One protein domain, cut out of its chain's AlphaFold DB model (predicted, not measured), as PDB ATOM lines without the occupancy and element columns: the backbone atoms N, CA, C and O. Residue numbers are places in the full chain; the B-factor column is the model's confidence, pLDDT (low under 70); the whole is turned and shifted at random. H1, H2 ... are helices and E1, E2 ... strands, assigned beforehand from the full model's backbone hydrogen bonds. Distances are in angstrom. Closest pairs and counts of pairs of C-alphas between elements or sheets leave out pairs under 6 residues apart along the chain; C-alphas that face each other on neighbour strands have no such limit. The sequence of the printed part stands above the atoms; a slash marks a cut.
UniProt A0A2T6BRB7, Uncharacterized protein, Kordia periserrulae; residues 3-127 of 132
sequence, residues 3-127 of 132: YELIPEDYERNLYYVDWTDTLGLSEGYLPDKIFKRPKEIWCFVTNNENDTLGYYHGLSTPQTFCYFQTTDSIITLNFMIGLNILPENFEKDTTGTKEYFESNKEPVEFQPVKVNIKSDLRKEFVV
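What this domain is: This is residues 3 to 127 of the 132 residues of an uncharacterized protein of Kordia periserrulae (UniProt A0A2T6BRB7). What does the model look like? It is a sandwich of two twisted four-stranded sheets, face to face with their strands crossed at 38 degrees; beyond one end of the sheets lie the loop of residues 21 to 38 and the helix H1, and residues 91 to 96 stick out there. What is it built of? The printed part has 125 residues, with eight named strands and one named helix in the order E1 E2 E3 E4 E5 E6 H1 E7 E8; the class is mostly strand, but 59 residues, under half, are in named elements. How are the sheets ordered, and how large is the whole? The orders are E5 E2 E1 E8 and E4 E3 E6 E7, both antiparallel. The whole is compact, with a radius of gyration of the C-alphas of 15.8 A, yet elongated, spanning 48 by 28 by 24 A.

How they stand to each other: How does the strongly twisted sheet run? Its strands are, in order, E5, residues 65 to 69, E2, residues 14 to 20, E1, residues 3 to 9, and E8, residues 124 to 126. Within hydrogen-bond range are N 66 and O 17 at 2.9 A, N 6 and O 16 at 2.8 A in the hairpin E1 and E2, and N 3 and O 125 at 2.9 A. And the other sheet? It runs E4, residues 52 to 56, E3, residues 39 to 46, E6, residues 74 to 83, and E7, residues 113 to 116; E3 and E4 form a hairpin. Within hydrogen-bond range are N 45 and O 54 at 2.9 A, N 42 and O 80 at 2.8 A, and N 77 and O 113 at 2.8 A. How do the sheets meet? Their best planes are 11 degrees apart, and the closest C-alphas of edge strands E4 and E5, Gly 54 and Phe 68, are 4.2 A apart. Where is the helix? H1, residues 94 to 103, is on neither sheet; its closest C-alphas with E6 are Phe 101 and Leu 83, 7.5 A apart, and every O i to N i+4 pair in it is within hydrogen-bond range.

Where its parts are: Which elements are longest? From first to last C-alpha E6 measures 28.4 A, E3 22.7 A, E2 20.7 A and E1 18.7 A. Where are the anchors? E1 begins at C-alpha 3, (-46.789, -45.154, -52.742), and E8 ends at C-alpha 126, (-49.618, -47.997, -58.033).

The domain as a whole: How far does it reach? The two C-alphas farthest apart, those of Glu 11 and Thr 95, are 49.7 A apart. Is it continuous and confident? The printed part has no cut, and its long link is E2 to E3, 18 residues. Its mean pLDDT is 85.0, with residues 59 to 60, 86 to 97 and 105 under 70.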
ATOM      1  N   TYR A   3     -47.881 -45.375 -53.685       94.88
ATOM      2  CA  TYR A   3     -46.789 -45.154 -52.742       94.88
ATOM      3  C   TYR A   3     -45.560 -44.563 -53.432       94.88
ATOM      4  O   TYR A   3     -45.365 -44.733 -54.637       94.88
ATOM      5  N   GLU A   4     -44.728 -43.899 -52.639       96.31
ATOM      6  CA  GLU A   4     -43.434 -43.360 -53.035       96.31
ATOM      7  C   GLU A   4     -42.381 -43.741 -51.992       96.31
ATOM      8  O   GLU A   4     -42.647 -43.761 -50.790       96.31
ATOM      9  N   LEU A   5     -41.173 -44.057 -52.461       95.62
ATOM     10  CA  LEU A   5     -40.016 -44.271 -51.601       95.62
ATOM     11  C   LEU A   5     -39.130 -43.023 -51.598       95.62
ATOM     12  O   LEU A   5     -38.599 -42.634 -52.642       95.62
ATOM     13  N   ILE A   6     -38.923 -42.430 -50.425       95.94
ATOM     14  CA  ILE A   6     -38.269 -41.131 -50.282       95.94
ATOM     15  C   ILE A   6     -37.004 -41.273 -49.418       95.94
ATOM     16  O   ILE A   6     -37.066 -41.806 -48.310       95.94
ATOM     17  N   PRO A   7     -35.838 -40.803 -49.900       95.38
ATOM     18  CA  PRO A   7     -34.633 -40.705 -49.086       95.38
ATOM     19  C   PRO A   7     -34.742 -39.490 -48.164       95.38
ATOM     20  O   PRO A   7     -34.867 -38.358 -48.641       95.38
ATOM     21  N   GLU A   8     -34.690 -39.729 -46.857       94.81
ATOM     22  CA  GLU A   8     -34.705 -38.676 -45.840       94.81
ATOM     23  C   GLU A   8     -33.285 -38.182 -45.547       94.81
ATOM     24  O   GLU A   8     -33.031 -36.979 -45.563       94.81
ATOM     25  N   ASP A   9     -32.347 -39.114 -45.352       94.38
ATOM     26  CA  ASP A   9     -30.936 -38.822 -45.101       94.38
ATOM     27  C   ASP A   9     -30.055 -39.886 -45.772       94.38
ATOM     28  O   ASP A   9     -29.980 -41.040 -45.338       94.38
ATOM     29  N   TYR A  10     -29.370 -39.485 -46.844       88.62
ATOM     30  CA  TYR A  10     -28.478 -40.366 -47.599       88.62
ATOM     31  C   TYR A  10     -27.246 -40.802 -46.800       88.62
ATOM     32  O   TYR A  10     -26.778 -41.922 -46.986       88.62
ATOM     33  N   GLU A  11     -26.712 -39.953 -45.919       93.19
ATOM     34  CA  GLU A  11     -25.509 -40.274 -45.141       93.19
ATOM     35  C   GLU A  11     -25.818 -41.304 -44.056       93.19
ATOM     36  O   GLU A  11     -24.989 -42.153 -43.725       93.19
ATOM     37  N   ARG A  12     -27.044 -41.258 -43.528       94.62
ATOM     38  CA  ARG A  12     -27.529 -42.196 -42.511       94.62
ATOM     39  C   ARG A  12     -28.249 -43.403 -43.092       94.62
ATOM     40  O   ARG A  12     -28.606 -44.294 -42.326       94.62
ATOM     41  N   ASN A  13     -28.423 -43.473 -44.410       95.75
ATOM     42  CA  ASN A  13     -29.229 -44.495 -45.078       95.75
ATOM     43  C   ASN A  13     -30.665 -44.570 -44.528       95.75
ATOM     44  O   ASN A  13     -31.199 -45.659 -44.314       95.75
ATOM     45  N   LEU A  14     -31.250 -43.405 -44.251       96.81
ATOM     46  CA  LEU A  14     -32.592 -43.257 -43.709       96.81
ATOM     47  C   LEU A  14     -33.573 -42.941 -44.837       96.81
ATOM     48  O   LEU A  14     -33.353 -42.034 -45.649       96.81
ATOM     49  N   TYR A  15     -34.664 -43.691 -44.864       97.12
ATOM     50  CA  TYR A  15     -35.687 -43.616 -45.894       97.12
ATOM     51  C   TYR A  15     -37.069 -43.677 -45.248       97.12
ATOM     52  O   TYR A  15     -37.233 -44.176 -44.132       97.12
ATOM     53  N   TYR A  16     -38.083 -43.237 -45.982       96.19
ATOM     54  CA  TYR A  16     -39.462 -43.550 -45.646       96.19
ATOM     55  C   TYR A  16     -40.272 -43.899 -46.882       96.19
ATOM     56  O   TYR A  16     -40.000 -43.437 -47.991       96.19
ATOM     57  N   VAL A  17     -41.261 -44.756 -46.674       96.44
ATOM     58  CA  VAL A  17     -42.316 -45.030 -47.644       96.44
ATOM     59  C   VAL A  17     -43.501 -44.164 -47.262       96.44
ATOM     60  O   VAL A  17     -43.932 -44.242 -46.117       96.44
ATOM     61  N   ASP A  18     -44.015 -43.373 -48.194       96.06
ATOM     62  CA  ASP A  18     -45.264 -42.618 -48.050       96.06
ATOM     63  C   ASP A  18     -46.310 -43.188 -49.003       96.06
ATOM     64  O   ASP A  18     -45.968 -43.661 -50.092       96.06
ATOM     65  N   TRP A  19     -47.578 -43.183 -48.607       93.62
ATOM     66  CA  TRP A  19     -48.658 -43.716 -49.424       93.62
ATOM     67  C   TRP A  19     -49.932 -42.883 -49.366       93.62
ATOM     68  O   TRP A  19     -50.236 -42.174 -48.418       93.62
ATOM     69  N   THR A  20     -50.738 -43.020 -50.412       91.31
ATOM     70  CA  THR A  20     -52.119 -42.547 -50.441       91.31
ATOM     71  C   THR A  20     -53.034 -43.703 -50.802       91.31
ATOM     72  O   THR A  20     -52.754 -44.515 -51.691       91.31
ATOM     73  N   ASP A  21     -54.151 -43.800 -50.099       88.00
ATOM     74  CA  ASP A  21     -55.084 -44.902 -50.254       88.00
ATOM     75  C   ASP A  21     -56.534 -44.402 -50.328       88.00
ATOM     76  O   ASP A  21     -56.843 -43.242 -50.060       88.00
ATOM     77  N   THR A  22     -57.411 -45.293 -50.775       84.25
ATOM     78  CA  THR A  22     -58.844 -45.043 -50.969       84.25
ATOM     79  C   THR A  22     -59.694 -45.882 -50.012       84.25
ATOM     80  O   THR A  22     -60.871 -46.130 -50.275       84.25
ATOM     81  N   LEU A  23     -59.094 -46.384 -48.931       82.81
ATOM     82  CA  LEU A  23     -59.729 -47.295 -47.989       82.81
ATOM     83  C   LEU A  23     -60.875 -46.587 -47.260       82.81
ATOM     84  O   LEU A  23     -60.709 -45.482 -46.741       82.81
ATOM     85  N   GLY A  24     -62.043 -47.229 -47.224       77.56
ATOM     86  CA  GLY A  24     -63.240 -46.679 -46.587       77.56
ATOM     87  C   GLY A  24     -63.960 -45.583 -47.387       77.56
ATOM     88  O   GLY A  24     -64.979 -45.084 -46.915       77.56
ATOM     89  N   LEU A  25     -63.510 -45.226 -48.603       79.88
ATOM     90  CA  LEU A  25     -64.215 -44.238 -49.440       79.88
ATOM     91  C   LEU A  25     -65.665 -44.656 -49.733       79.88
ATOM     92  O   LEU A  25     -66.574 -43.834 -49.656       79.88
ATOM     93  N   SER A  26     -65.891 -45.936 -50.039       78.56
ATOM     94  CA  SER A  26     -67.231 -46.502 -50.268       78.56
ATOM     95  C   SER A  26     -68.112 -46.496 -49.018       78.56
ATOM     96  O   SER A  26     -69.333 -46.541 -49.128       78.56
ATOM     97  N   GLU A  27     -67.498 -46.424 -47.838       75.50
ATOM     98  CA  GLU A  27     -68.156 -46.367 -46.530       75.50
ATOM     99  C   GLU A  27     -68.356 -44.912 -46.052       75.50
ATOM    100  O   GLU A  27     -68.888 -44.677 -44.969       75.50
ATOM    101  N   GLY A  28     -67.961 -43.919 -46.862       75.38
ATOM    102  CA  GLY A  28     -68.136 -42.491 -46.577       75.38
ATOM    103  C   GLY A  28     -66.977 -41.831 -45.822       75.38
ATOM    104  O   GLY A  28     -67.090 -40.664 -45.440       75.38
ATOM    105  N   TYR A  29     -65.858 -42.530 -45.616       79.62
ATOM    106  CA  TYR A  29     -64.655 -41.939 -45.029       79.62
ATOM    107  C   TYR A  29     -63.897 -41.119 -46.072       79.62
ATOM    108  O   TYR A  29     -63.661 -41.582 -47.182       79.62
ATOM    109  N   LEU A  30     -63.505 -39.894 -45.717       77.31
ATOM    110  CA  LEU A  30     -62.722 -39.029 -46.600       77.31
ATOM    111  C   LEU A  30     -61.215 -39.324 -46.469       77.31
ATOM    112  O   LEU A  30     -60.762 -39.615 -45.356       77.31
ATOM    113  N   PRO A  31     -60.412 -39.188 -47.546       71.38
ATOM    114  CA  PRO A  31     -58.974 -39.480 -47.510       71.38
ATOM    115  C   PRO A  31     -58.189 -38.632 -46.499       71.38
ATOM    116  O   PRO A  31     -57.228 -39.104 -45.905       71.38
ATOM    117  N   ASP A  32     -58.620 -37.393 -46.248       75.50
ATOM    118  CA  ASP A  32     -58.007 -36.462 -45.289       75.50
ATOM    119  C   ASP A  32     -58.447 -36.712 -43.830       75.50
ATOM    120  O   ASP A  32     -58.123 -35.938 -42.925       75.50
ATOM    121  N   LYS A  33     -59.226 -37.774 -43.586       76.62
ATOM    122  CA  LYS A  33     -59.805 -38.126 -42.283       76.62
ATOM    123  C   LYS A  33     -59.381 -39.523 -41.830       76.62
ATOM    124  O   LYS A  33     -60.188 -40.278 -41.290       76.62
ATOM    125  N   ILE A  34     -58.090 -39.833 -41.974       78.19
ATOM    126  CA  ILE A  34     -57.489 -41.121 -41.578       78.19
ATOM    127  C   ILE A  34     -57.740 -41.501 -40.106       78.19
ATOM    128  O   ILE A  34     -57.824 -42.677 -39.779       78.19
ATOM    129  N   PHE A  35     -57.942 -40.522 -39.220       76.31
ATOM    130  CA  PHE A  35     -58.261 -40.752 -37.805       76.31
ATOM    131  C   PHE A  35     -59.665 -41.309 -37.562       76.31
ATOM    132  O   PHE A  35     -59.931 -41.887 -36.514       76.31
ATOM    133  N   LYS A  36     -60.579 -41.131 -38.521       76.25
ATOM    134  CA  LYS A  36     -61.992 -41.497 -38.369       76.25
ATOM    135  C   LYS A  36     -62.325 -42.864 -38.950       76.25
ATOM    136  O   LYS A  36     -63.388 -43.397 -38.637       76.25
ATOM    137  N   ARG A  37     -61.456 -43.408 -39.808       80.88
ATOM    138  CA  ARG A  37     -61.672 -44.703 -40.462       80.88
ATOM    139  C   ARG A  37     -61.310 -45.862 -39.522       80.88
ATOM    140  O   ARG A  37     -60.304 -45.766 -38.823       80.88
ATOM    141  N   PRO A  38     -62.089 -46.955 -39.520       79.06
ATOM    142  CA  PRO A  38     -61.853 -48.122 -38.669       79.06
ATOM    143  C   PRO A  38     -60.779 -49.072 -39.221       79.06
ATOM    144  O   PRO A  38     -60.296 -49.943 -38.501       79.06
ATOM    145  N   LYS A  39     -60.399 -48.907 -40.491       83.12
ATOM    146  CA  LYS A  39     -59.308 -49.639 -41.141       83.12
ATOM    147  C   LYS A  39     -58.186 -48.688 -41.510       83.12
ATOM    148  O   LYS A  39     -58.432 -47.522 -41.807       83.12
ATOM    149  N   GLU A  40     -56.972 -49.199 -41.572       87.31
ATOM    150  CA  GLU A  40     -55.817 -48.461 -42.067       87.31
ATOM    151  C   GLU A  40     -54.830 -49.390 -42.770       87.31
ATOM    152  O   GLU A  40     -54.907 -50.611 -42.641       87.31
ATOM    153  N   ILE A  41     -53.910 -48.805 -43.532       89.81
ATOM    154  CA  ILE A  41     -52.839 -49.553 -44.182       89.81
ATOM    155  C   ILE A  41     -51.652 -49.635 -43.226       89.81
ATOM    156  O   ILE A  41     -51.127 -48.613 -42.790       89.81
ATOM    157  N   TRP A  42     -51.219 -50.852 -42.919       92.06
ATOM    158  CA  TRP A  42     -49.947 -51.127 -42.264       92.06
ATOM    159  C   TRP A  42     -48.883 -51.432 -43.318       92.06
ATOM    160  O   TRP A  42     -49.194 -51.881 -44.424       92.06
ATOM    161  N   CYS A  43     -47.623 -51.195 -42.969       94.12
ATOM    162  CA  CYS A  43     -46.490 -51.409 -43.861       94.12
ATOM    163  C   CYS A  43     -45.328 -52.014 -43.078       94.12
ATOM    164  O   CYS A  43     -44.924 -51.467 -42.054       94.12
ATOM    165  N   PHE A  44     -44.777 -53.121 -43.570       95.31
ATOM    166  CA  PHE A  44     -43.560 -53.735 -43.046       95.31
ATOM    167  C   PHE A  44     -42.503 -53.760 -44.141       95.31
ATOM    168  O   PHE A  44     -42.728 -54.302 -45.227       95.31
ATOM    169  N   VAL A  45     -41.340 -53.192 -43.841       97.50
ATOM    170  CA  VAL A  45     -40.201 -53.136 -44.752       97.50
ATOM    171  C   VAL A  45     -39.196 -54.198 -44.338       97.50
ATOM    172  O   VAL A  45     -38.711 -54.176 -43.206       97.50
ATOM    173  N   THR A  46     -38.868 -55.114 -45.247       97.94
ATOM    174  CA  THR A  46     -37.899 -56.186 -44.991       97.94
ATOM    175  C   THR A  46     -36.755 -56.204 -45.999       97.94
ATOM    176  O   THR A  46     -36.893 -55.717 -47.126       97.94
ATOM    177  N   ASN A  47     -35.606 -56.758 -45.603       96.38
ATOM    178  CA  ASN A  47     -34.506 -57.060 -46.523       96.38
ATOM    179  C   ASN A  47     -34.730 -58.410 -47.246       96.38
ATOM    180  O   ASN A  47     -35.767 -59.060 -47.099       96.38
ATOM    181  N   ASN A  48     -33.746 -58.853 -48.036       93.12
ATOM    182  CA  ASN A  48     -33.800 -60.151 -48.727       93.12
ATOM    183  C   ASN A  48     -33.737 -61.369 -47.785       93.12
ATOM    184  O   ASN A  48     -34.122 -62.463 -48.197       93.12
ATOM    185  N   GLU A  49     -33.251 -61.191 -46.557       94.62
ATOM    186  CA  GLU A  49     -33.185 -62.225 -45.515       94.62
ATOM    187  C   GLU A  49     -34.482 -62.283 -44.681       94.62
ATOM    188  O   GLU A  49     -34.652 -63.175 -43.854       94.62
ATOM    189  N   ASN A  50     -35.449 -61.407 -44.989       93.06
ATOM    190  CA  ASN A  50     -36.693 -61.166 -44.256       93.06
ATOM    191  C   ASN A  50     -36.512 -60.528 -42.869       93.06
ATOM    192  O   ASN A  50     -37.444 -60.548 -42.061       93.06
ATOM    193  N   ASP A  51     -35.368 -59.898 -42.601       96.25
ATOM    194  CA  ASP A  51     -35.212 -59.054 -41.419       96.25
ATOM    195  C   ASP A  51     -36.054 -57.790 -41.564       96.25
ATOM    196  O   ASP A  51     -36.119 -57.185 -42.638       96.25
ATOM    197  N   THR A  52     -36.679 -57.362 -40.469       96.81
ATOM    198  CA  THR A  52     -37.467 -56.125 -40.439       96.81
ATOM    199  C   THR A  52     -36.550 -54.910 -40.327       96.81
ATOM    200  O   THR A  52     -35.806 -54.772 -39.360       96.81
ATOM    201  N   LEU A  53     -36.647 -54.006 -41.301       97.19
ATOM    202  CA  LEU A  53     -35.885 -52.753 -41.380       97.19
ATOM    203  C   LEU A  53     -36.655 -51.560 -40.796       97.19
ATOM    204  O   LEU A  53     -36.064 -50.569 -40.372       97.19
ATOM    205  N   GLY A  54     -37.981 -51.645 -40.810       95.75
ATOM    206  CA  GLY A  54     -38.897 -50.628 -40.313       95.75
ATOM    207  C   GLY A  54     -40.337 -51.076 -40.516       95.75
ATOM    208  O   GLY A  54     -40.615 -51.943 -41.349       95.75
ATOM    209  N   TYR A  55     -41.250 -50.531 -39.721       94.81
ATOM    210  CA  TYR A  55     -42.663 -50.854 -39.844       94.81
ATOM    211  C   TYR A  55     -43.557 -49.734 -39.319       94.81
ATOM    212  O   TYR A  55     -43.202 -48.980 -38.412       94.81
ATOM    213  N   TYR A  56     -44.762 -49.698 -39.868       92.88
ATOM    214  CA  TYR A  56     -45.902 -48.990 -39.329       92.88
ATOM    215  C   TYR A  56     -47.025 -49.996 -39.064       92.88
ATOM    216  O   TYR A  56     -47.454 -50.717 -39.966       92.88
ATOM    217  N   HIS A  57     -47.489 -50.027 -37.816       86.31
ATOM    218  CA  HIS A  57     -48.602 -50.842 -37.329       86.31
ATOM    219  C   HIS A  57     -49.486 -49.924 -36.476       86.31
ATOM    220  O   HIS A  57     -48.972 -49.204 -35.618       86.31
ATOM    221  N   GLY A  58     -50.797 -49.965 -36.722       72.69
ATOM    222  CA  GLY A  58     -51.902 -49.198 -36.122       72.69
ATOM    223  C   GLY A  58     -52.095 -49.225 -34.600       72.69
ATOM    224  O   GLY A  58     -53.218 -49.176 -34.112       72.69
ATOM    225  N   LEU A  59     -51.017 -49.301 -33.820       66.25
ATOM    226  CA  LEU A  59     -51.016 -49.146 -32.361       66.25
ATOM    227  C   LEU A  59     -50.734 -47.693 -31.924       66.25
ATOM    228  O   LEU A  59     -50.523 -47.431 -30.741       66.25
ATOM    229  N   SER A  60     -50.689 -46.751 -32.869       61.47
ATOM    230  CA  SER A  60     -50.389 -45.331 -32.646       61.47
ATOM    231  C   SER A  60     -51.343 -44.438 -33.444       61.47
ATOM    232  O   SER A  60     -52.239 -44.939 -34.114       61.47
ATOM    233  N   THR A  61     -51.156 -43.118 -33.366       76.19
ATOM    234  CA  THR A  61     -51.790 -42.128 -34.251       76.19
ATOM    235  C   THR A  61     -51.767 -42.631 -35.699       76.19
ATOM    236  O   THR A  61     -50.659 -42.817 -36.191       76.19
ATOM    237  N   PRO A  62     -52.921 -42.836 -36.366       83.62
ATOM    238  CA  PRO A  62     -53.007 -43.193 -37.781       83.62
ATOM    239  C   PRO A  62     -52.066 -42.381 -38.675       83.62
ATOM    240  O   PRO A  62     -52.045 -41.151 -38.585       83.62
ATOM    241  N   GLN A  63     -51.305 -43.054 -39.545       88.12
ATOM    242  CA  GLN A  63     -50.334 -42.429 -40.458       88.12
ATOM    243  C   GLN A  63     -50.402 -43.063 -41.845       88.12
ATOM    244  O   GLN A  63     -50.998 -44.121 -42.051       88.12
ATOM    245  N   THR A  64     -49.778 -42.387 -42.804       91.88
ATOM    246  CA  THR A  64     -49.659 -42.844 -44.190       91.88
ATOM    247  C   THR A  64     -48.210 -43.023 -44.620       91.88
ATOM    248  O   THR A  64     -47.917 -43.033 -45.807       91.88
ATOM    249  N   PHE A  65     -47.298 -43.152 -43.658       94.06
ATOM    250  CA  PHE A  65     -45.887 -43.347 -43.936       94.06
ATOM    251  C   PHE A  65     -45.226 -44.284 -42.920       94.06
ATOM    252  O   PHE A  65     -45.741 -44.531 -41.828       94.06
ATOM    253  N   CYS A  66     -44.060 -44.809 -43.290       94.75
ATOM    254  CA  CYS A  66     -43.225 -45.664 -42.455       94.75
ATOM    255  C   CYS A  66     -41.748 -45.352 -42.701       94.75
ATOM    256  O   CYS A  66     -41.285 -45.437 -43.839       94.75
ATOM    257  N   TYR A  67     -41.001 -45.069 -41.636       95.75
ATOM    258  CA  TYR A  67     -39.546 -44.916 -41.686       95.75
ATOM    259  C   TYR A  67     -38.834 -46.268 -41.635       95.75
ATOM    260  O   TYR A  67     -39.303 -47.207 -40.990       95.75
ATOM    261  N   PHE A  68     -37.676 -46.355 -42.283       97.00
ATOM    262  CA  PHE A  68     -36.774 -47.496 -42.186       97.00
ATOM    263  C   PHE A  68     -35.334 -47.081 -42.506       97.00
ATOM    264  O   PHE A  68     -35.081 -46.055 -43.141       97.00
ATOM    265  N   GLN A  69     -34.378 -47.901 -42.080       96.69
ATOM    266  CA  GLN A  69     -32.957 -47.664 -42.312       96.69
ATOM    267  C   GLN A  69     -32.315 -48.924 -42.889       96.69
ATOM    268  O   GLN A  69     -32.518 -50.013 -42.357       96.69
ATOM    269  N   THR A  70     -31.555 -48.803 -43.980       96.44
ATOM    270  CA  THR A  70     -30.879 -49.968 -44.573       96.44
ATOM    271  C   THR A  70     -29.731 -49.601 -45.500       96.44
ATOM    272  O   THR A  70     -29.802 -48.626 -46.240       96.44
ATOM    273  N   THR A  71     -28.686 -50.426 -45.512       95.44
ATOM    274  CA  THR A  71     -27.628 -50.381 -46.532       95.44
ATOM    275  C   THR A  71     -27.921 -51.280 -47.737       95.44
ATOM    276  O   THR A  71     -27.177 -51.249 -48.721       95.44
ATOM    277  N   ASP A  72     -28.976 -52.096 -47.675       95.31
ATOM    278  CA  ASP A  72     -29.348 -53.025 -48.738       95.31
ATOM    279  C   ASP A  72     -29.926 -52.289 -49.938       95.31
ATOM    280  O   ASP A  72     -30.738 -51.381 -49.804       95.31
ATOM    281  N   SER A  73     -29.561 -52.713 -51.150       94.31
ATOM    282  CA  SER A  73     -30.106 -52.093 -52.361       94.31
ATOM    283  C   SER A  73     -31.527 -52.545 -52.701       94.31
ATOM    284  O   SER A  73     -32.202 -51.863 -53.467       94.31
ATOM    285  N   ILE A  74     -31.954 -53.709 -52.207       96.44
ATOM    286  CA  ILE A  74     -33.265 -54.297 -52.487       96.44
ATOM    287  C   ILE A  74     -33.997 -54.485 -51.167       96.44
ATOM    288  O   ILE A  74     -33.462 -55.106 -50.250       96.44
ATOM    289  N   ILE A  75     -35.228 -53.993 -51.118       96.94
ATOM    290  CA  ILE A  75     -36.145 -54.171 -49.996       96.94
ATOM    291  C   ILE A  75     -37.463 -54.761 -50.490       96.94
ATOM    292  O   ILE A  75     -37.790 -54.686 -51.680       96.94
ATOM    293  N   THR A  76     -38.234 -55.309 -49.562       97.12
ATOM    294  CA  THR A  76     -39.598 -55.770 -49.794       97.12
ATOM    295  C   THR A  76     -40.557 -54.952 -48.938       97.12
ATOM    296  O   THR A  76     -40.377 -54.843 -47.727       97.12
ATOM    297  N   LEU A  77     -41.572 -54.374 -49.575       95.69
ATOM    298  CA  LEU A  77     -42.681 -53.692 -48.920       95.69
ATOM    299  C   LEU A  77     -43.846 -54.665 -48.782       95.69
ATOM    300  O   LEU A  77     -44.358 -55.178 -49.781       95.69
ATOM    301  N   ASN A  78     -44.270 -54.900 -47.548       94.25
ATOM    302  CA  ASN A  78     -45.401 -55.755 -47.219       94.25
ATOM    303  C   ASN A  78     -46.506 -54.869 -46.656       94.25
ATOM    304  O   ASN A  78     -46.487 -54.490 -45.484       94.25
ATOM    305  N   PHE A  79     -47.439 -54.496 -47.524       92.62
ATOM    306  CA  PHE A  79     -48.621 -53.753 -47.120       92.62
ATOM    307  C   PHE A  79     -49.708 -54.715 -46.644       92.62
ATOM    308  O   PHE A  79     -49.856 -55.815 -47.184       92.62
ATOM    309  N   MET A  80     -50.525 -54.265 -45.700       90.00
ATOM    310  CA  MET A  80     -51.719 -54.990 -45.268       90.00
ATOM    311  C   MET A  80     -52.800 -54.026 -44.784       90.00
ATOM    312  O   MET A  80     -52.487 -52.931 -44.317       90.00
ATOM    313  N   ILE A  81     -54.068 -54.417 -44.891       87.75
ATOM    314  CA  ILE A  81     -55.157 -53.704 -44.216       87.75
ATOM    315  C   ILE A  81     -55.237 -54.231 -42.796       87.75
ATOM    316  O   ILE A  81     -55.514 -55.410 -42.589       87.75
ATOM    317  N   GLY A  82     -55.034 -53.344 -41.833       85.06
ATOM    318  CA  GLY A  82     -55.255 -53.629 -40.430       85.06
ATOM    319  C   GLY A  82     -56.306 -52.719 -39.817       85.06
ATOM    320  O   GLY A  82     -57.007 -51.963 -40.499       85.06
ATOM    321  N   LEU A  83     -56.427 -52.825 -38.501       82.31
ATOM    322  CA  LEU A  83     -57.439 -52.117 -37.733       82.31
ATOM    323  C   LEU A  83     -56.856 -50.871 -37.092       82.31
ATOM    324  O   LEU A  83     -55.818 -50.936 -36.436       82.31
ATOM    325  N   ASN A  84     -57.577 -49.765 -37.243       79.50
ATOM    326  CA  ASN A  84     -57.337 -48.576 -36.449       79.50
ATOM    327  C   ASN A  84     -58.023 -48.780 -35.094       79.50
ATOM    328  O   ASN A  84     -59.238 -48.988 -35.038       79.50
ATOM    329  N   ILE A  85     -57.250 -48.736 -34.008       70.75
ATOM    330  CA  ILE A  85     -57.754 -48.949 -32.641       70.75
ATOM    331  C   ILE A  85     -58.258 -47.672 -31.953       70.75
ATOM    332  O   ILE A  85     -58.860 -47.756 -30.886       70.75
ATOM    333  N   LEU A  86     -58.032 -46.503 -32.561       67.44
ATOM    334  CA  LEU A  86     -58.450 -45.184 -32.069       67.44
ATOM    335  C   LEU A  86     -59.526 -44.433 -32.901       67.44
ATOM    336  O   LEU A  86     -59.538 -43.202 -32.846       67.44
ATOM    337  N   PRO A  87     -60.435 -45.055 -33.683       64.31
ATOM    338  CA  PRO A  87     -61.460 -44.304 -34.400       64.31
ATOM    339  C   PRO A  87     -62.312 -43.463 -33.453       64.31
ATOM    340  O   PRO A  87     -62.955 -44.003 -32.555       64.31
ATOM    341  N   GLU A  88     -62.404 -42.157 -33.724       57.75
ATOM    342  CA  GLU A  88     -63.254 -41.209 -32.972       57.75
ATOM    343  C   GLU A  88     -64.718 -41.688 -32.820       57.75
ATOM    344  O   GLU A  88     -65.437 -41.246 -31.928       57.75
ATOM    345  N   ASN A  89     -65.188 -42.594 -33.685       55.84
ATOM    346  CA  ASN A  89     -66.558 -43.108 -33.667       55.84
ATOM    347  C   ASN A  89     -66.781 -44.302 -32.719       55.84
ATOM    348  O   ASN A  89     -67.933 -44.592 -32.398       55.84
ATOM    349  N   PHE A  90     -65.727 -44.977 -32.247       58.88
ATOM    350  CA  PHE A  90     -65.864 -46.121 -31.333       58.88
ATOM    351  C   PHE A  90     -66.060 -45.716 -29.866       58.88
ATOM    352  O   PHE A  90     -66.464 -46.540 -29.048       58.88
ATOM    353  N   GLU A  91     -65.898 -44.434 -29.526       53.94
ATOM    354  CA  GLU A  91     -66.153 -43.925 -28.169       53.94
ATOM    355  C   GLU A  91     -67.629 -44.028 -27.732       53.94
ATOM    356  O   GLU A  91     -67.934 -43.875 -26.550       53.94
ATOM    357  N   LYS A  92     -68.563 -44.285 -28.662       56.47
ATOM    358  CA  LYS A  92     -70.014 -44.273 -28.394       56.47
ATOM    359  C   LYS A  92     -70.688 -45.647 -28.392       56.47
ATOM    360  O   LYS A  92     -71.796 -45.745 -27.870       56.47
ATOM    361  N   ASP A  93     -70.052 -46.689 -28.932       64.25
ATOM    362  CA  ASP A  93     -70.623 -48.043 -29.005       64.25
ATOM    363  C   ASP A  93     -69.544 -49.123 -28.851       64.25
ATOM    364  O   ASP A  93     -68.931 -49.589 -29.813       64.25
ATOM    365  N   THR A  94     -69.335 -49.560 -27.613       59.72
ATOM    366  CA  THR A  94     -68.335 -50.576 -27.267       59.72
ATOM    367  C   THR A  94     -68.695 -51.985 -27.755       59.72
ATOM    368  O   THR A  94     -67.796 -52.816 -27.892       59.72
ATOM    369  N   THR A  95     -69.971 -52.269 -28.047       63.19
ATOM    370  CA  THR A  95     -70.410 -53.605 -28.493       63.19
ATOM    371  C   THR A  95     -70.180 -53.768 -29.990       63.19
ATOM    372  O   THR A  95     -69.501 -54.714 -30.393       63.19
ATOM    373  N   GLY A  96     -70.612 -52.789 -30.794       64.31
ATOM    374  CA  GLY A  96     -70.329 -52.759 -32.232       64.31
ATOM    375  C   GLY A  96     -68.830 -52.697 -32.534       64.31
ATOM    376  O   GLY A  96     -68.352 -53.328 -33.474       64.31
ATOM    377  N   THR A  97     -68.060 -52.020 -31.672       66.19
ATOM    378  CA  THR A  97     -66.591 -52.006 -31.736       66.19
ATOM    379  C   THR A  97     -66.013 -53.417 -31.636       66.19
ATOM    380  O   THR A  97     -65.238 -53.840 -32.491       66.19
ATOM    381  N   LYS A  98     -66.403 -54.176 -30.607       71.19
ATOM    382  CA  LYS A  98     -65.865 -55.517 -30.364       71.19
ATOM    383  C   LYS A  98     -66.214 -56.491 -31.493       71.19
ATOM    384  O   LYS A  98     -65.332 -57.211 -31.953       71.19
ATOM    385  N   GLU A  99     -67.461 -56.488 -31.958       73.88
ATOM    386  CA  GLU A  99     -67.903 -57.333 -33.078       73.88
ATOM    387  C   GLU A  99     -67.144 -57.005 -34.372       73.88
ATOM    388  O   GLU A  99     -66.751 -57.899 -35.127       73.88
ATOM    389  N   TYR A 100     -66.865 -55.724 -34.607       71.56
ATOM    390  CA  TYR A 100     -66.057 -55.282 -35.736       71.56
ATOM    391  C   TYR A 100     -64.605 -55.786 -35.651       71.56
ATOM    392  O   TYR A 100     -64.079 -56.317 -36.631       71.56
ATOM    393  N   PHE A 101     -63.971 -55.690 -34.475       74.88
ATOM    394  CA  PHE A 101     -62.626 -56.234 -34.244       74.88
ATOM    395  C   PHE A 101     -62.571 -57.752 -34.430       74.88
ATOM    396  O   PHE A 101     -61.631 -58.262 -35.035       74.88
ATOM    397  N   GLU A 102     -63.567 -58.482 -33.927       78.06
ATOM    398  CA  GLU A 102     -63.622 -59.941 -34.058       78.06
ATOM    399  C   GLU A 102     -63.820 -60.380 -35.515       78.06
ATOM    400  O   GLU A 102     -63.180 -61.334 -35.954       78.06
ATOM    401  N   SER A 103     -64.643 -59.657 -36.280       76.81
ATOM    402  CA  SER A 103     -64.912 -59.956 -37.694       76.81
ATOM    403  C   SER A 103     -63.791 -59.546 -38.656       76.81
ATOM    404  O   SER A 103     -63.725 -60.081 -39.758       76.81
ATOM    405  N   ASN A 104     -62.896 -58.641 -38.250       72.31
ATOM    406  CA  ASN A 104     -61.785 -58.145 -39.075       72.31
ATOM    407  C   ASN A 104     -60.415 -58.426 -38.427       72.31
ATOM    408  O   ASN A 104     -59.454 -57.687 -38.630       72.31
ATOM    409  N   LYS A 105     -60.336 -59.474 -37.598       69.44
ATOM    410  CA  LYS A 105     -59.159 -59.787 -36.776       69.44
ATOM    411  C   LYS A 105     -57.917 -60.136 -37.599       69.44
ATOM    412  O   LYS A 105     -56.800 -59.902 -37.137       69.44
ATOM    413  N   GLU A 106     -58.107 -60.729 -38.771       72.06
ATOM    414  CA  GLU A 106     -57.012 -61.094 -39.665       72.06
ATOM    415  C   GLU A 106     -56.749 -59.955 -40.653       72.06
ATOM    416  O   GLU A 106     -57.672 -59.537 -41.359       72.06
ATOM    417  N   PRO A 107     -55.516 -59.421 -40.698       74.06
ATOM    418  CA  PRO A 107     -55.183 -58.379 -41.647       74.06
ATOM    419  C   PRO A 107     -55.209 -58.933 -43.073       74.06
ATOM    420  O   PRO A 107     -54.753 -60.046 -43.338       74.06
ATOM    421  N   VAL A 108     -55.718 -58.135 -44.009       81.56
ATOM    422  CA  VAL A 108     -55.722 -58.503 -45.430       81.56
ATOM    423  C   VAL A 108     -54.352 -58.177 -46.009       81.56
ATOM    424  O   VAL A 108     -54.004 -57.005 -46.156       81.56
ATOM    425  N   GLU A 109     -53.565 -59.204 -46.316       81.94
ATOM    426  CA  GLU A 109     -52.213 -59.055 -46.862       81.94
ATOM    427  C   GLU A 109     -52.213 -58.831 -48.378       81.94
ATOM    428  O   GLU A 109     -52.813 -59.590 -49.147       81.94
ATOM    429  N   PHE A 110     -51.446 -57.836 -48.826       84.12
ATOM    430  CA  PHE A 110     -51.215 -57.600 -50.248       84.12
ATOM    431  C   PHE A 110     -50.032 -58.408 -50.780       84.12
ATOM    432  O   PHE A 110     -49.228 -58.967 -50.036       84.12
ATOM    433  N   GLN A 111     -49.912 -58.469 -52.110       87.50
ATOM    434  CA  GLN A 111     -48.717 -59.034 -52.731       87.50
ATOM    435  C   GLN A 111     -47.486 -58.197 -52.347       87.50
ATOM    436  O   GLN A 111     -47.519 -56.977 -52.530       87.50
ATOM    437  N   PRO A 112     -46.404 -58.824 -51.849       91.50
ATOM    438  CA  PRO A 112     -45.185 -58.109 -51.504       91.50
ATOM    439  C   PRO A 112     -44.595 -57.379 -52.710       91.50
ATOM    440  O   PRO A 112     -44.503 -57.936 -53.808       91.50
ATOM    441  N   VAL A 113     -44.144 -56.145 -52.498       92.12
ATOM    442  CA  VAL A 113     -43.565 -55.312 -53.555       92.12
ATOM    443  C   VAL A 113     -42.062 -55.210 -53.361       92.12
ATOM    444  O   VAL A 113     -41.591 -54.676 -52.361       92.12
ATOM    445  N   LYS A 114     -41.289 -55.712 -54.326       94.31
ATOM    446  CA  LYS A 114     -39.828 -55.569 -54.316       94.31
ATOM    447  C   LYS A 114     -39.426 -54.237 -54.928       94.31
ATOM    448  O   LYS A 114     -39.846 -53.922 -56.039       94.31
ATOM    449  N   VAL A 115     -38.583 -53.495 -54.221       93.88
ATOM    450  CA  VAL A 115     -38.146 -52.150 -54.611       93.88
ATOM    451  C   VAL A 115     -36.627 -52.082 -54.587       93.88
ATOM    452  O   VAL A 115     -35.990 -52.592 -53.662       93.88
ATOM    453  N   ASN A 116     -36.037 -51.443 -55.597       95.00
ATOM    454  CA  ASN A 116     -34.610 -51.171 -55.632       95.00
ATOM    455  C   ASN A 116     -34.334 -49.722 -55.223       95.00
ATOM    456  O   ASN A 116     -34.552 -48.790 -55.996       95.00
ATOM    457  N   ILE A 117     -33.778 -49.522 -54.029       92.69
ATOM    458  CA  ILE A 117     -33.540 -48.189 -53.460       92.69
ATOM    459  C   ILE A 117     -32.498 -47.365 -54.234       92.69
ATOM    460  O   ILE A 117     -32.308 -46.193 -53.946       92.69
ATOM    461  N   LYS A 118     -31.796 -47.947 -55.214       90.69
ATOM    462  CA  LYS A 118     -30.878 -47.202 -56.091       90.69
ATOM    463  C   LYS A 118     -31.566 -46.667 -57.342       90.69
ATOM    464  O   LYS A 118     -31.106 -45.673 -57.896       90.69
ATOM    465  N   SER A 119     -32.625 -47.327 -57.810       93.00
ATOM    466  CA  SER A 119     -33.310 -46.957 -59.053       93.00
ATOM    467  C   SER A 119     -34.710 -46.406 -58.845       93.00
ATOM    468  O   SER A 119     -35.187 -45.701 -59.727       93.00
ATOM    469  N   ASP A 120     -35.370 -46.727 -57.734       93.25
ATOM    470  CA  ASP A 120     -36.820 -46.566 -57.562       93.25
ATOM    471  C   ASP A 120     -37.211 -45.465 -56.574       93.25
ATOM    472  O   ASP A 120     -38.389 -45.285 -56.277       93.25
ATOM    473  N   LEU A 121     -36.232 -44.690 -56.104       92.94
ATOM    474  CA  LEU A 121     -36.481 -43.515 -55.276       92.94
ATOM    475  C   LEU A 121     -37.301 -42.475 -56.038       92.94
ATOM    476  O   LEU A 121     -37.055 -42.217 -57.219       92.94
ATOM    477  N   ARG A 122     -38.216 -41.827 -55.317       91.88
ATOM    478  CA  ARG A 122     -39.055 -40.716 -55.780       91.88
ATOM    479  C   ARG A 122     -39.922 -41.022 -57.003       91.88
ATOM    480  O   ARG A 122     -40.256 -40.136 -57.791       91.88
ATOM    481  N   LYS A 123     -40.237 -42.300 -57.203       92.44
ATOM    482  CA  LYS A 123     -41.195 -42.749 -58.210       92.44
ATOM    483  C   LYS A 123     -42.520 -43.052 -57.531       92.44
ATOM    484  O   LYS A 123     -42.546 -43.710 -56.496       92.44
ATOM    485  N   GLU A 124     -43.602 -42.622 -58.167       92.44
ATOM    486  CA  GLU A 124     -44.946 -43.035 -57.783       92.44
ATOM    487  C   GLU A 124     -45.216 -44.439 -58.337       92.44
ATOM    488  O   GLU A 124     -45.103 -44.686 -59.542       92.44
ATOM    489  N   PHE A 125     -45.603 -45.352 -57.454       89.88
ATOM    490  CA  PHE A 125     -46.032 -46.699 -57.803       89.88
ATOM    491  C   PHE A 125     -47.498 -46.887 -57.449       89.88
ATOM    492  O   PHE A 125     -47.969 -46.392 -56.426       89.88
ATOM    493  N   VAL A 126     -48.218 -47.640 -58.278       87.31
ATOM    494  CA  VAL A 126     -49.618 -47.997 -58.033       87.31
ATOM    495  C   VAL A 126     -49.684 -49.456 -57.609       87.31
ATOM    496  O   VAL A 126     -49.187 -50.335 -58.308       87.31
ATOM    497  N   VAL A 127     -50.329 -49.704 -56.471       81.50
ATOM    498  CA  VAL A 127     -50.663 -51.044 -55.986       81.50
ATOM    499  C   VAL A 127     -52.174 -51.195 -56.032       81.50
ATOM    500  O   VAL A 127     -52.915 -50.415 -55.415       81.50
TER     501      VAL A 127